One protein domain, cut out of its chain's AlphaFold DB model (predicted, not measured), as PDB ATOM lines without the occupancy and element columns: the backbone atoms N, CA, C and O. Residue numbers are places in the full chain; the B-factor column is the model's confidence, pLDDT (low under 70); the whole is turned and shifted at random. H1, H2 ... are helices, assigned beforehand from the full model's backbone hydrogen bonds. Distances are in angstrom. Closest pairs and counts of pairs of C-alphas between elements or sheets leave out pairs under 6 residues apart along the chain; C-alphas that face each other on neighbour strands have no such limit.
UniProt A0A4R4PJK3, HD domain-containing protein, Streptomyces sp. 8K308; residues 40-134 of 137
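Overview. This is residues 40 to 134 of the 137 residues of the protein "HD domain-containing protein" of Streptomyces sp. 8K308 (UniProt A0A4R4PJK3). The domain is an open, flat arch of helices: the helical hairpin of H2 and H3 makes one arm, and H5, with the short helix H1 packed on it, makes the other. Residues 53 to 60 and residues 93 to 108, of which 95 to 99 belong to H4, bridge the two arms, and residues 120 to 134, of which 125 to 132 belong to H6, stick out beyond H5. The printed part has 95 residues with six named helices, H1 to H6 in order along the chain, and no named strand; the class is all helix. The whole is loose, with a radius of gyration of the C-alphas of 16.7 A, and spans 46 by 45 by 21 A.

Along the chain. The longest helix, H2, takes residues 61 to 78 and runs 25.4 A from C-alpha 61 at (-37.164, 10.942, -27.495) to C-alpha 78 at (-39.517, 24.578, -48.803). H3 takes residues 83 to 92 and is 14.5 A long. H4 is residues 95 to 99. H1 is residues 48 to 52. H5 takes residues 109 to 120 and is 16.4 A long. H6, residues 125 to 132, is 10.6 A long and ends with C-alpha 132 at (-54.807, -2.470, -53.007).

Arrangement. H2 and H3 form a helical hairpin: they touch, opposite ways at a shallow tilt of 21 degrees, and their closest C-alphas, those of Ser 73 and Pro 83, are 4.4 A apart. H4 is close to H2 but not clearly touching, the closest C-alphas being those of Val 61 and Glu 97 at 7.8 A. H3 and H4 meet only through their link. H2 is apart from H1 and from H5. H1 and H5 touch, H5 with residues 112 to 116 alone; the closest C-alphas, those of Ile 52 and Ala 115, are 5.9 A apart. H6 touches no helix. In H1, H2, H3, H5 and H6 every O i to N i+4 pair is within hydrogen-bond range; in H4 it is 0 of 1, while 2 of 2 O i to N i+3 pairs are within range.

Size, cuts and confidence. The two C-alphas farthest apart, those of Gly 80 and Asp 109, are 47.4 A from each other. Without residues 120 to 134, which stand free, the body spans 47 by 29 by 19 A. The printed part has no cut. The links from H2 to H3, H3 to H4 and H5 to H6 are tight, those from H1 to H2 and H4 to H5 are short, and no link is long. The mean pLDDT of the printed part is 73.9; 41 residues are under 70, among them residues 40 to 52 and 98 to 112.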
ATOM      1  N   ASP A  40     -30.560  11.545 -15.909       40.53
ATOM      2  CA  ASP A  40     -31.810  11.959 -16.561       40.53
ATOM      3  C   ASP A  40     -31.777  11.795 -18.092       40.53
ATOM      4  O   ASP A  40     -32.822  11.655 -18.722       40.53
ATOM      5  N   ALA A  41     -30.598  11.722 -18.716       40.03
ATOM      6  CA  ALA A  41     -30.484  11.484 -20.160       40.03
ATOM      7  C   ALA A  41     -30.953  10.078 -20.591       40.03
ATOM      8  O   ALA A  41     -31.297   9.878 -21.752       40.03
ATOM      9  N   ARG A  42     -31.011   9.114 -19.659       44.31
ATOM     10  CA  ARG A  42     -31.551   7.758 -19.888       44.31
ATOM     11  C   ARG A  42     -33.047   7.642 -19.587       44.31
ATOM     12  O   ARG A  42     -33.631   6.580 -19.754       44.31
ATOM     13  N   VAL A  43     -33.671   8.705 -19.075       42.16
ATOM     14  CA  VAL A  43     -35.059   8.669 -18.573       42.16
ATOM     15  C   VAL A  43     -36.086   8.683 -19.710       42.16
ATOM     16  O   VAL A  43     -37.274   8.490 -19.469       42.16
ATOM     17  N   ILE A  44     -35.654   8.848 -20.962       49.88
ATOM     18  CA  ILE A  44     -36.562   8.994 -22.100       49.88
ATOM     19  C   ILE A  44     -36.201   8.027 -23.234       49.88
ATOM     20  O   ILE A  44     -36.049   8.412 -24.395       49.88
ATOM     21  N   ASP A  45     -36.072   6.751 -22.872       46.31
ATOM     22  CA  ASP A  45     -35.957   5.638 -23.810       46.31
ATOM     23  C   ASP A  45     -37.346   5.311 -24.383       46.31
ATOM     24  O   ASP A  45     -38.048   4.416 -23.907       46.31
ATOM     25  N   PHE A  46     -37.764   6.038 -25.423       54.28
ATOM     26  CA  PHE A  46     -38.907   5.630 -26.234       54.28
ATOM     27  C   PHE A  46     -38.588   5.705 -27.722       54.28
ATOM     28  O   PHE A  46     -38.571   6.753 -28.353       54.28
ATOM     29  N   LEU A  47     -38.446   4.516 -28.285       56.72
ATOM     30  CA  LEU A  47     -39.141   4.135 -29.500       56.72
ATOM     31  C   LEU A  47     -39.422   2.659 -29.291       56.72
ATOM     32  O   LEU A  47     -38.531   1.816 -29.422       56.72
ATOM     33  N   THR A  48     -40.653   2.347 -28.876       59.69
ATOM     34  CA  THR A  48     -41.095   0.976 -28.585       59.69
ATOM     35  C   THR A  48     -40.648   0.012 -29.676       59.69
ATOM     36  O   THR A  48     -40.256  -1.102 -29.358       59.69
ATOM     37  N   CYS A  49     -40.606   0.454 -30.939       60.06
ATOM     38  CA  CYS A  49     -40.125  -0.336 -32.066       60.06
ATOM     39  C   CYS A  49     -38.620  -0.672 -32.030       60.06
ATOM     40  O   CYS A  49     -38.290  -1.804 -32.367       60.06
ATOM     41  N   TRP A  50     -37.716   0.220 -31.602       65.00
ATOM     42  CA  TRP A  50     -36.272  -0.065 -31.521       65.00
ATOM     43  C   TRP A  50     -35.944  -1.022 -30.376       65.00
ATOM     44  O   TRP A  50     -35.170  -1.963 -30.560       65.00
ATOM     45  N   VAL A  51     -36.602  -0.840 -29.229       66.81
ATOM     46  CA  VAL A  51     -36.500  -1.756 -28.080       66.81
ATOM     47  C   VAL A  51     -37.068  -3.129 -28.442       66.81
ATOM     48  O   VAL A  51     -36.438  -4.157 -28.196       66.81
ATOM     49  N   ILE A  52     -38.229  -3.164 -29.103       66.44
ATOM     50  CA  ILE A  52     -38.827  -4.383 -29.669       66.44
ATOM     51  C   ILE A  52     -37.895  -5.054 -30.684       66.44
ATOM     52  O   ILE A  52     -37.799  -6.283 -30.706       66.44
ATOM     53  N   ALA A  53     -37.215  -4.264 -31.512       71.00
ATOM     54  CA  ALA A  53     -36.277  -4.742 -32.521       71.00
ATOM     55  C   ALA A  53     -34.921  -5.179 -31.938       71.00
ATOM     56  O   ALA A  53     -34.106  -5.732 -32.674       71.00
ATOM     57  N   GLY A  54     -34.676  -4.976 -30.637       75.75
ATOM     58  CA  GLY A  54     -33.439  -5.381 -29.969       75.75
ATOM     59  C   GLY A  54     -32.225  -4.513 -30.313       75.75
ATOM     60  O   GLY A  54     -31.097  -5.004 -30.265       75.75
ATOM     61  N   VAL A  55     -32.433  -3.244 -30.676       74.38
ATOM     62  CA  VAL A  55     -31.337  -2.284 -30.872       74.38
ATOM     63  C   VAL A  55     -30.701  -1.961 -29.521       74.38
ATOM     64  O   VAL A  55     -31.401  -1.632 -28.569       74.38
ATOM     65  N   ALA A  56     -29.374  -2.086 -29.439       70.56
ATOM     66  CA  ALA A  56     -28.635  -1.981 -28.180       70.56
ATOM     67  C   ALA A  56     -28.599  -0.556 -27.605       70.56
ATOM     68  O   ALA A  56     -28.664  -0.389 -26.393       70.56
ATOM     69  N   GLU A  57     -28.510   0.451 -28.474       75.19
ATOM     70  CA  GLU A  57     -28.481   1.870 -28.107       75.19
ATOM     71  C   GLU A  57     -29.570   2.598 -28.906       75.19
ATOM     72  O   GLU A  57     -29.302   3.117 -29.994       75.19
ATOM     73  N   PRO A  58     -30.835   2.537 -28.450       74.69
ATOM     74  CA  PRO A  58     -31.921   3.252 -29.101       74.69
ATOM     75  C   PRO A  58     -31.742   4.765 -28.931       74.69
ATOM     76  O   PRO A  58     -31.211   5.233 -27.927       74.69
ATOM     77  N   GLU A  59     -32.205   5.532 -29.919       78.56
ATOM     78  CA  GLU A  59     -32.262   6.990 -29.789       78.56
ATOM     79  C   GLU A  59     -33.236   7.402 -28.679       78.56
ATOM     80  O   GLU A  59     -34.271   6.757 -28.482       78.56
ATOM     81  N   SER A  60     -32.920   8.491 -27.977       78.56
ATOM     82  CA  SER A  60     -33.839   9.067 -26.997       78.56
ATOM     83  C   SER A  60     -34.965   9.843 -27.690       78.56
ATOM     84  O   SER A  60     -34.814  10.328 -28.817       78.56
ATOM     85  N   VAL A  61     -36.086  10.057 -26.996       80.38
ATOM     86  CA  VAL A  61     -37.164  10.942 -27.495       80.38
ATOM     87  C   VAL A  61     -36.667  12.372 -27.697       80.38
ATOM     88  O   VAL A  61     -37.155  13.075 -28.583       80.38
ATOM     89  N   ALA A  62     -35.689  12.817 -26.904       81.56
ATOM     90  CA  ALA A  62     -35.086  14.134 -27.066       81.56
ATOM     91  C   ALA A  62     -34.313  14.231 -28.393       81.56
ATOM     92  O   ALA A  62     -34.518  15.188 -29.144       81.56
ATOM     93  N   ASP A  63     -33.498  13.222 -28.721       83.50
ATOM     94  CA  ASP A  63     -32.771  13.147 -29.997       83.50
ATOM     95  C   ASP A  63     -33.737  13.078 -31.183       83.50
ATOM     96  O   ASP A  63     -33.578  13.798 -32.178       83.50
ATOM     97  N   HIS A  64     -34.779  12.253 -31.052       88.06
ATOM     98  CA  HIS A  64     -35.840  12.127 -32.044       88.06
ATOM     99  C   HIS A  64     -36.535  13.472 -32.290       88.06
ATOM    100  O   HIS A  64     -36.573  13.961 -33.421       88.06
ATOM    101  N   SER A  65     -37.028  14.103 -31.224       88.75
ATOM    102  CA  SER A  65     -37.742  15.382 -31.279       88.75
ATOM    103  C   SER A  65     -36.867  16.490 -31.860       88.75
ATOM    104  O   SER A  65     -37.341  17.286 -32.672       88.75
ATOM    105  N   HIS A  66     -35.576  16.517 -31.515       91.94
ATOM    106  CA  HIS A  66     -34.626  17.471 -32.077       91.94
ATOM    107  C   HIS A  66     -34.487  17.306 -33.595       91.94
ATOM    108  O   HIS A  66     -34.636  18.273 -34.348       91.94
ATOM    109  N   ARG A  67     -34.259  16.076 -34.068       95.25
ATOM    110  CA  ARG A  67     -34.132  15.799 -35.503       95.25
ATOM    111  C   ARG A  67     -35.439  16.080 -36.249       95.25
ATOM    112  O   ARG A  67     -35.405  16.686 -37.321       95.25
ATOM    113  N   THR A  68     -36.580  15.704 -35.679       96.06
ATOM    114  CA  THR A  68     -37.907  15.982 -36.245       96.06
ATOM    115  C   THR A  68     -38.158  17.485 -36.361       96.06
ATOM    116  O   THR A  68     -38.626  17.937 -37.405       96.06
ATOM    117  N   ALA A  69     -37.765  18.285 -35.368       96.81
ATOM    118  CA  ALA A  69     -37.886  19.741 -35.420       96.81
ATOM    119  C   ALA A  69     -37.048  20.367 -36.550       96.81
ATOM    120  O   ALA A  69     -37.547  21.229 -37.279       96.81
ATOM    121  N   LEU A  70     -35.813  19.898 -36.763       97.75
ATOM    122  CA  LEU A  70     -34.963  20.355 -37.871       97.75
ATOM    123  C   LEU A  70     -35.563  20.008 -39.241       97.75
ATOM    124  O   LEU A  70     -35.610  20.858 -40.134       97.75
ATOM    125  N   ILE A  71     -36.055  18.779 -39.404       98.06
ATOM    126  CA  ILE A  71     -36.682  18.327 -40.651       98.06
ATOM    127  C   ILE A  71     -37.975  19.108 -40.915       98.06
ATOM    128  O   ILE A  71     -38.182  19.588 -42.029       98.06
ATOM    129  N   ALA A  72     -38.820  19.292 -39.898       97.81
ATOM    130  CA  ALA A  72     -40.059  20.056 -40.005       97.81
ATOM    131  C   ALA A  72     -39.795  21.512 -40.415       97.81
ATOM    132  O   ALA A  72     -40.495  22.039 -41.279       97.81
ATOM    133  N   SER A  73     -38.754  22.134 -39.855       98.06
ATOM    134  CA  SER A  73     -38.302  23.476 -40.241       98.06
ATOM    135  C   SER A  73     -37.921  23.547 -41.723       98.06
ATOM    136  O   SER A  73     -38.427  24.396 -42.459       98.06
ATOM    137  N   ALA A  74     -37.087  22.610 -42.189       98.31
ATOM    138  CA  ALA A  74     -36.649  22.560 -43.582       98.31
ATOM    139  C   ALA A  74     -37.824  22.338 -44.549       98.31
ATOM    140  O   ALA A  74     -37.938  23.032 -45.559       98.31
ATOM    141  N   ILE A  75     -38.727  21.407 -44.228       98.31
ATOM    142  CA  ILE A  75     -39.918  21.130 -45.039       98.31
ATOM    143  C   ILE A  75     -40.840  22.349 -45.085       98.31
ATOM    144  O   ILE A  75     -41.289  22.723 -46.166       98.31
ATOM    145  N   ALA A  76     -41.096  22.993 -43.944       97.88
ATOM    146  CA  ALA A  76     -41.931  24.187 -43.885       97.88
ATOM    147  C   ALA A  76     -41.352  25.324 -44.736       97.88
ATOM    148  O   ALA A  76     -42.086  25.924 -45.519       97.88
ATOM    149  N   ALA A  77     -40.036  25.550 -44.668       98.00
ATOM    150  CA  ALA A  77     -39.357  26.550 -45.490       98.00
ATOM    151  C   ALA A  77     -39.498  26.255 -46.993       98.00
ATOM    152  O   ALA A  77     -39.808  27.155 -47.771       98.00
ATOM    153  N   MET A  78     -39.335  24.993 -47.404       98.44
ATOM    154  CA  MET A  78     -39.517  24.578 -48.803       98.44
ATOM    155  C   MET A  78     -40.977  24.660 -49.269       98.44
ATOM    156  O   MET A  78     -41.233  24.897 -50.447       98.44
ATOM    157  N   ALA A  79     -41.932  24.484 -48.358       97.44
ATOM    158  CA  ALA A  79     -43.364  24.560 -48.636       97.44
ATOM    159  C   ALA A  79     -43.935  25.991 -48.568       97.44
ATOM    160  O   ALA A  79     -45.134  26.171 -48.779       97.44
ATOM    161  N   GLY A  80     -43.118  27.005 -48.251       96.50
ATOM    162  CA  GLY A  80     -43.585  28.381 -48.039       96.50
ATOM    163  C   GLY A  80     -44.450  28.560 -46.782       96.50
ATOM    164  O   GLY A  80     -45.194  29.535 -46.683       96.50
ATOM    165  N   ALA A  81     -44.379  27.620 -45.839       97.75
ATOM    166  CA  ALA A  81     -45.024  27.689 -44.531       97.75
ATOM    167  C   ALA A  81     -44.074  28.291 -43.479       97.75
ATOM    168  O   ALA A  81     -42.895  28.482 -43.751       97.75
ATOM    169  N   ASP A  82     -44.582  28.573 -42.274       98.00
ATOM    170  CA  ASP A  82     -43.819  29.135 -41.146       98.00
ATOM    171  C   ASP A  82     -42.891  28.075 -40.502       98.00
ATOM    172  O   ASP A  82     -43.383  27.172 -39.806       98.00
ATOM    173  N   PRO A  83     -41.557  28.170 -40.686       97.69
ATOM    174  CA  PRO A  83     -40.614  27.200 -40.132       97.69
ATOM    175  C   PRO A  83     -40.516  27.250 -38.607       97.69
ATOM    176  O   PRO A  83     -40.318  26.214 -37.972       97.69
ATOM    177  N   GLN A  84     -40.673  28.423 -37.993       98.00
ATOM    178  CA  GLN A  84     -40.610  28.603 -36.544       98.00
ATOM    179  C   GLN A  84     -41.786  27.899 -35.875       98.00
ATOM    180  O   GLN A  84     -41.598  27.156 -34.910       98.00
ATOM    181  N   ARG A  85     -42.992  28.075 -36.422       97.50
ATOM    182  CA  ARG A  85     -44.186  27.378 -35.937       97.50
ATOM    183  C   ARG A  85     -44.074  25.868 -36.128       97.50
ATOM    184  O   ARG A  85     -44.425  25.127 -35.213       97.50
ATOM    185  N   ALA A  86     -43.573  25.412 -37.275       97.94
ATOM    186  CA  ALA A  86     -43.362  23.986 -37.532       97.94
ATOM    187  C   ALA A  86     -42.353  23.370 -36.550       97.94
ATOM    188  O   ALA A  86     -42.636  22.338 -35.947       97.94
ATOM    189  N   THR A  87     -41.223  24.050 -36.327       97.94
ATOM    190  CA  THR A  87     -40.198  23.655 -35.347       97.94
ATOM    191  C   THR A  87     -40.793  23.584 -33.943       97.94
ATOM    192  O   THR A  87     -40.607  22.595 -33.247       97.94
ATOM    193  N   PHE A  88     -41.549  24.608 -33.531       96.88
ATOM    194  CA  PHE A  88     -42.178  24.655 -32.214       96.88
ATOM    195  C   PHE A  88     -43.131  23.475 -31.999       96.88
ATOM    196  O   PHE A  88     -43.016  22.776 -30.999       96.88
ATOM    197  N   LEU A  89     -44.034  23.210 -32.946       96.81
ATOM    198  CA  LEU A  89     -44.972  22.089 -32.840       96.81
ATOM    199  C   LEU A  89     -44.243  20.740 -32.796       96.81
ATOM    200  O   LEU A  89     -44.570  19.901 -31.959       96.81
ATOM    201  N   ALA A  90     -43.230  20.555 -33.644       95.12
ATOM    202  CA  ALA A  90     -42.413  19.347 -33.670       95.12
ATOM    203  C   ALA A  90     -41.636  19.126 -32.360       95.12
ATOM    204  O   ALA A  90     -41.546  17.997 -31.892       95.12
ATOM    205  N   SER A  91     -41.142  20.177 -31.705       92.19
ATOM    206  CA  SER A  91     -40.440  20.038 -30.420       92.19
ATOM    207  C   SER A  91     -41.327  19.519 -29.282       92.19
ATOM    208  O   SER A  91     -40.809  18.946 -28.329       92.19
ATOM    209  N   PHE A  92     -42.647  19.716 -29.355       91.44
ATOM    210  CA  PHE A  92     -43.582  19.315 -28.296       91.44
ATOM    211  C   PHE A  92     -44.469  18.121 -28.661       91.44
ATOM    212  O   PHE A  92     -45.216  17.660 -27.795       91.44
ATOM    213  N   HIS A  93     -44.402  17.617 -29.899       90.62
ATOM    214  CA  HIS A  93     -45.324  16.585 -30.383       90.62
ATOM    215  C   HIS A  93     -45.285  15.300 -29.537       90.62
ATOM    216  O   HIS A  93     -46.346  14.788 -29.190       90.62
ATOM    217  N   ASP A  94     -44.093  14.902 -29.083       86.44
ATOM    218  CA  ASP A  94     -43.860  13.718 -28.244       86.44
ATOM    219  C   ASP A  94     -43.660  14.059 -26.758       86.44
ATOM    220  O   ASP A  94     -43.226  13.232 -25.959       86.44
ATOM    221  N   SER A  95     -43.990  15.283 -26.328       81.38
ATOM    222  CA  SER A  95     -43.837  15.675 -24.915       81.38
ATOM    223  C   SER A  95     -44.652  14.798 -23.952       81.38
ATOM    224  O   SER A  95     -44.285  14.661 -22.784       81.38
ATOM    225  N   GLN A  96     -45.726  14.170 -24.439       79.25
ATOM    226  CA  GLN A  96     -46.573  13.253 -23.670       79.25
ATOM    227  C   GLN A  96     -45.870  11.920 -23.359       79.25
ATOM    228  O   GLN A  96     -46.122  11.342 -22.305       79.25
ATOM    229  N   GLU A  97     -44.910  11.505 -24.188       70.31
ATOM    230  CA  GLU A  97     -44.146  10.258 -24.024       70.31
ATOM    231  C   GLU A  97     -43.124  10.341 -22.875       70.31
ATOM    232  O   GLU A  97     -42.615   9.332 -22.388       70.31
ATOM    233  N   THR A  98     -42.852  11.550 -22.369       64.94
ATOM    234  CA  THR A  98     -41.949  11.761 -21.224       64.94
ATOM    235  C   THR A  98     -42.559  11.359 -19.875       64.94
ATOM    236  O   THR A  98     -41.829  11.259 -18.889       64.94
ATOM    237  N   ARG A  99     -43.882  11.136 -19.792       51.19
ATOM    238  CA  ARG A  99     -44.598  10.924 -18.517       51.19
ATOM    239  C   ARG A  99     -44.918   9.470 -18.148       51.19
ATOM    240  O   ARG A  99     -45.439   9.279 -17.053       51.19
ATOM    241  N   GLU A 100     -44.566   8.461 -18.951       48.94
ATOM    242  CA  GLU A 100     -45.005   7.069 -18.689       48.94
ATOM    243  C   GLU A 100     -43.928   5.962 -18.704       48.94
ATOM    244  O   GLU A 100     -44.265   4.782 -18.650       48.94
ATOM    245  N   SER A 101     -42.628   6.269 -18.679       44.41
ATOM    246  CA  SER A 101     -41.605   5.209 -18.805       44.41
ATOM    247  C   SER A 101     -40.899   4.783 -17.502       44.41
ATOM    248  O   SER A 101     -39.692   4.965 -17.374       44.41
ATOM    249  N   PRO A 102     -41.582   4.105 -16.557       40.09
ATOM    250  CA  PRO A 102     -40.938   3.075 -15.739       40.09
ATOM    251  C   PRO A 102     -41.315   1.645 -16.169       40.09
ATOM    252  O   PRO A 102     -40.703   0.691 -15.693       40.09
ATOM    253  N   GLU A 103     -42.277   1.464 -17.082       45.16
ATOM    254  CA  GLU A 103     -42.809   0.134 -17.441       45.16
ATOM    255  C   GLU A 103     -42.443  -0.352 -18.856       45.16
ATOM    256  O   GLU A 103     -42.793  -1.464 -19.244       45.16
ATOM    257  N   ALA A 104     -41.630   0.390 -19.617       43.81
ATOM    258  CA  ALA A 104     -41.074  -0.127 -20.876       43.81
ATOM    259  C   ALA A 104     -40.079  -1.293 -20.656       43.81
ATOM    260  O   ALA A 104     -39.848  -2.107 -21.554       43.81
ATOM    261  N   ALA A 105     -39.542  -1.444 -19.437       44.06
ATOM    262  CA  ALA A 105     -38.706  -2.585 -19.057       44.06
ATOM    263  C   ALA A 105     -39.514  -3.870 -18.764       44.06
ATOM    264  O   ALA A 105     -38.958  -4.970 -18.824       44.06
ATOM    265  N   SER A 106     -40.822  -3.765 -18.499       43.91
ATOM    266  CA  SER A 106     -41.730  -4.897 -18.270       43.91
ATOM    267  C   SER A 106     -42.622  -5.169 -19.482       43.91
ATOM    268  O   SER A 106     -43.774  -5.577 -19.336       43.91
ATOM    269  N   ALA A 107     -42.087  -5.015 -20.701       51.03
ATOM    270  CA  ALA A 107     -42.735  -5.561 -21.888       51.03
ATOM    271  C   ALA A 107     -42.994  -7.059 -21.658       51.03
ATOM    272  O   ALA A 107     -42.070  -7.879 -21.665       51.03
ATOM    273  N   THR A 108     -44.259  -7.393 -21.402       57.25
ATOM    274  CA  THR A 108     -44.708  -8.759 -21.143       57.25
ATOM    275  C   THR A 108     -44.261  -9.676 -22.281       57.25
ATOM    276  O   THR A 108     -44.102  -9.244 -23.427       57.25
ATOM    277  N   ASP A 109     -44.082 -10.970 -22.015       60.38
ATOM    278  CA  ASP A 109     -43.703 -11.927 -23.066       60.38
ATOM    279  C   ASP A 109     -44.681 -11.916 -24.253       60.38
ATOM    280  O   ASP A 109     -44.288 -12.146 -25.399       60.38
ATOM    281  N   ALA A 110     -45.943 -11.557 -23.994       62.72
ATOM    282  CA  ALA A 110     -46.949 -11.297 -25.013       62.72
ATOM    283  C   ALA A 110     -46.585 -10.102 -25.912       62.72
ATOM    284  O   ALA A 110     -46.604 -10.249 -27.136       62.72
ATOM    285  N   ALA A 111     -46.192  -8.961 -25.338       55.59
ATOM    286  CA  ALA A 111     -45.740  -7.795 -26.097       55.59
ATOM    287  C   ALA A 111     -44.513  -8.134 -26.955       55.59
ATOM    288  O   ALA A 111     -44.504  -7.845 -28.149       55.59
ATOM    289  N   ARG A 112     -43.529  -8.858 -26.398       65.56
ATOM    290  CA  ARG A 112     -42.341  -9.325 -27.141       65.56
ATOM    291  C   ARG A 112     -42.675 -10.326 -28.255       65.56
ATOM    292  O   ARG A 112     -42.020 -10.327 -29.296       65.56
ATOM    293  N   ARG A 113     -43.672 -11.195 -28.063       74.00
ATOM    294  CA  ARG A 113     -44.141 -12.129 -29.101       74.00
ATOM    295  C   ARG A 113     -44.835 -11.386 -30.242       74.00
ATOM    296  O   ARG A 113     -44.496 -11.636 -31.394       74.00
ATOM    297  N   LEU A 114     -45.762 -10.482 -29.926       70.19
ATOM    298  CA  LEU A 114     -46.500  -9.696 -30.924       70.19
ATOM    299  C   LEU A 114     -45.568  -8.783 -31.723       70.19
ATOM    300  O   LEU A 114     -45.679  -8.704 -32.938       70.19
ATOM    301  N   ALA A 115     -44.594  -8.179 -31.051       62.41
ATOM    302  CA  ALA A 115     -43.466  -7.475 -31.640       62.41
ATOM    303  C   ALA A 115     -42.718  -8.295 -32.706       62.41
ATOM    304  O   ALA A 115     -42.584  -7.862 -33.850       62.41
ATOM    305  N   ARG A 116     -42.264  -9.507 -32.354       67.06
ATOM    306  CA  ARG A 116     -41.580 -10.411 -33.296       67.06
ATOM    307  C   ARG A 116     -42.477 -10.825 -34.456       67.06
ATOM    308  O   ARG A 116     -42.016 -10.907 -35.589       67.06
ATOM    309  N   GLU A 117     -43.754 -11.073 -34.179       75.50
ATOM    310  CA  GLU A 117     -44.735 -11.413 -35.206       75.50
ATOM    311  C   GLU A 117     -44.982 -10.237 -36.163       75.50
ATOM    312  O   GLU A 117     -45.036 -10.437 -37.372       75.50
ATOM    313  N   ALA A 118     -45.059  -9.009 -35.649       63.59
ATOM    314  CA  ALA A 118     -45.211  -7.800 -36.450       63.59
ATOM    315  C   ALA A 118     -43.979  -7.533 -37.326       63.59
ATOM    316  O   ALA A 118     -44.129  -7.264 -38.517       63.59
ATOM    317  N   LEU A 119     -42.768  -7.683 -36.778       66.38
ATOM    318  CA  LEU A 119     -41.519  -7.560 -37.541       66.38
ATOM    319  C   LEU A 119     -41.391  -8.645 -38.626       66.38
ATOM    320  O   LEU A 119     -40.867  -8.379 -39.705       66.38
ATOM    321  N   GLY A 120     -41.913  -9.851 -38.373       68.81
ATOM    322  CA  GLY A 120     -41.933 -10.951 -39.341       68.81
ATOM    323  C   GLY A 120     -42.947 -10.788 -40.479       68.81
ATOM    324  O   GLY A 120     -42.817 -11.453 -41.503       68.81
ATOM    325  N   ARG A 121     -43.939  -9.899 -40.338       69.06
ATOM    326  CA  ARG A 121     -44.996  -9.681 -41.341       69.06
ATOM    327  C   ARG A 121     -44.593  -8.736 -42.476       69.06
ATOM    328  O   ARG A 121     -45.420  -8.474 -43.330       69.06
ATOM    329  N   GLY A 122     -43.347  -8.264 -42.538       65.31
ATOM    330  CA  GLY A 122     -42.902  -7.327 -43.571       65.31
ATOM    331  C   GLY A 122     -43.317  -5.882 -43.235       65.31
ATOM    332  O   GLY A 122     -44.504  -5.628 -43.029       65.31
ATOM    333  N   PRO A 123     -42.387  -4.905 -43.197       63.56
ATOM    334  CA  PRO A 123     -42.643  -3.557 -42.658       63.56
ATOM    335  C   PRO A 123     -43.787  -2.765 -43.318       63.56
ATOM    336  O   PRO A 123     -44.246  -1.769 -42.762       63.56
ATOM    337  N   LEU A 124     -44.247  -3.190 -44.499       60.59
ATOM    338  CA  LEU A 124     -45.194  -2.463 -45.349       60.59
ATOM    339  C   LEU A 124     -46.372  -3.323 -45.845       60.59
ATOM    340  O   LEU A 124     -47.149  -2.878 -46.683       60.59
ATOM    341  N   GLU A 125     -46.559  -4.547 -45.345       72.62
ATOM    342  CA  GLU A 125     -47.680  -5.407 -45.784       72.62
ATOM    343  C   GLU A 125     -49.050  -4.737 -45.573       72.62
ATOM    344  O   GLU A 125     -49.952  -4.821 -46.407       72.62
ATOM    345  N   TRP A 126     -49.206  -3.995 -44.476       68.94
ATOM    346  CA  TRP A 126     -50.436  -3.256 -44.199       68.94
ATOM    347  C   TRP A 126     -50.648  -2.080 -45.168       68.94
ATOM    348  O   TRP A 126     -51.776  -1.852 -45.603       68.94
ATOM    349  N   THR A 127     -49.592  -1.361 -45.563       66.31
ATOM    350  CA  THR A 127     -49.681  -0.260 -46.537       66.31
ATOM    351  C   THR A 127     -49.941  -0.776 -47.944       66.31
ATOM    352  O   THR A 127     -50.724  -0.167 -48.675       66.31
ATOM    353  N   HIS A 128     -49.343  -1.905 -48.329       72.12
ATOM    354  CA  HIS A 128     -49.634  -2.565 -49.602       72.12
ATOM    355  C   HIS A 128     -51.101  -2.990 -49.694       72.12
ATOM    356  O   HIS A 128     -51.743  -2.729 -50.710       72.12
ATOM    357  N   ARG A 129     -51.650  -3.549 -48.612       74.06
ATOM    358  CA  ARG A 129     -53.064  -3.930 -48.530       74.06
ATOM    359  C   ARG A 129     -54.002  -2.736 -48.659       74.06
ATOM    360  O   ARG A 129     -54.861  -2.738 -49.529       74.06
ATOM    361  N   VAL A 130     -53.789  -1.683 -47.870       71.62
ATOM    362  CA  VAL A 130     -54.623  -0.467 -47.923       71.62
ATOM    363  C   VAL A 130     -54.555   0.199 -49.301       71.62
ATOM    364  O   VAL A 130     -55.548   0.733 -49.789       71.62
ATOM    365  N   ARG A 131     -53.395   0.145 -49.970       67.62
ATOM    366  CA  ARG A 131     -53.252   0.637 -51.345       67.62
ATOM    367  C   ARG A 131     -54.008  -0.225 -52.360       67.62
ATOM    368  O   ARG A 131     -54.526   0.333 -53.321       67.62
ATOM    369  N   ALA A 132     -54.061  -1.540 -52.159       72.88
ATOM    370  CA  ALA A 132     -54.807  -2.470 -53.007       72.88
ATOM    371  C   ALA A 132     -56.329  -2.386 -52.790       72.88
ATOM    372  O   ALA A 132     -57.091  -2.606 -53.723       72.88
ATOM    373  N   GLU A 133     -56.770  -2.030 -51.584       80.56
ATOM    374  CA  GLU A 133     -58.184  -1.905 -51.206       80.56
ATOM    375  C   GLU A 133     -58.777  -0.519 -51.504       80.56
ATOM    376  O   GLU A 133     -59.924  -0.251 -51.146       80.56
ATOM    377  N   LYS A 134     -58.018   0.385 -52.139       55.50
ATOM    378  CA  LYS A 134     -58.494   1.743 -52.408       55.50
ATOM    379  C   LYS A 134     -59.704   1.677 -53.358       55.50
ATOM    380  O   LYS A 134     -59.532   1.227 -54.489       55.50
TER     381      LYS A 134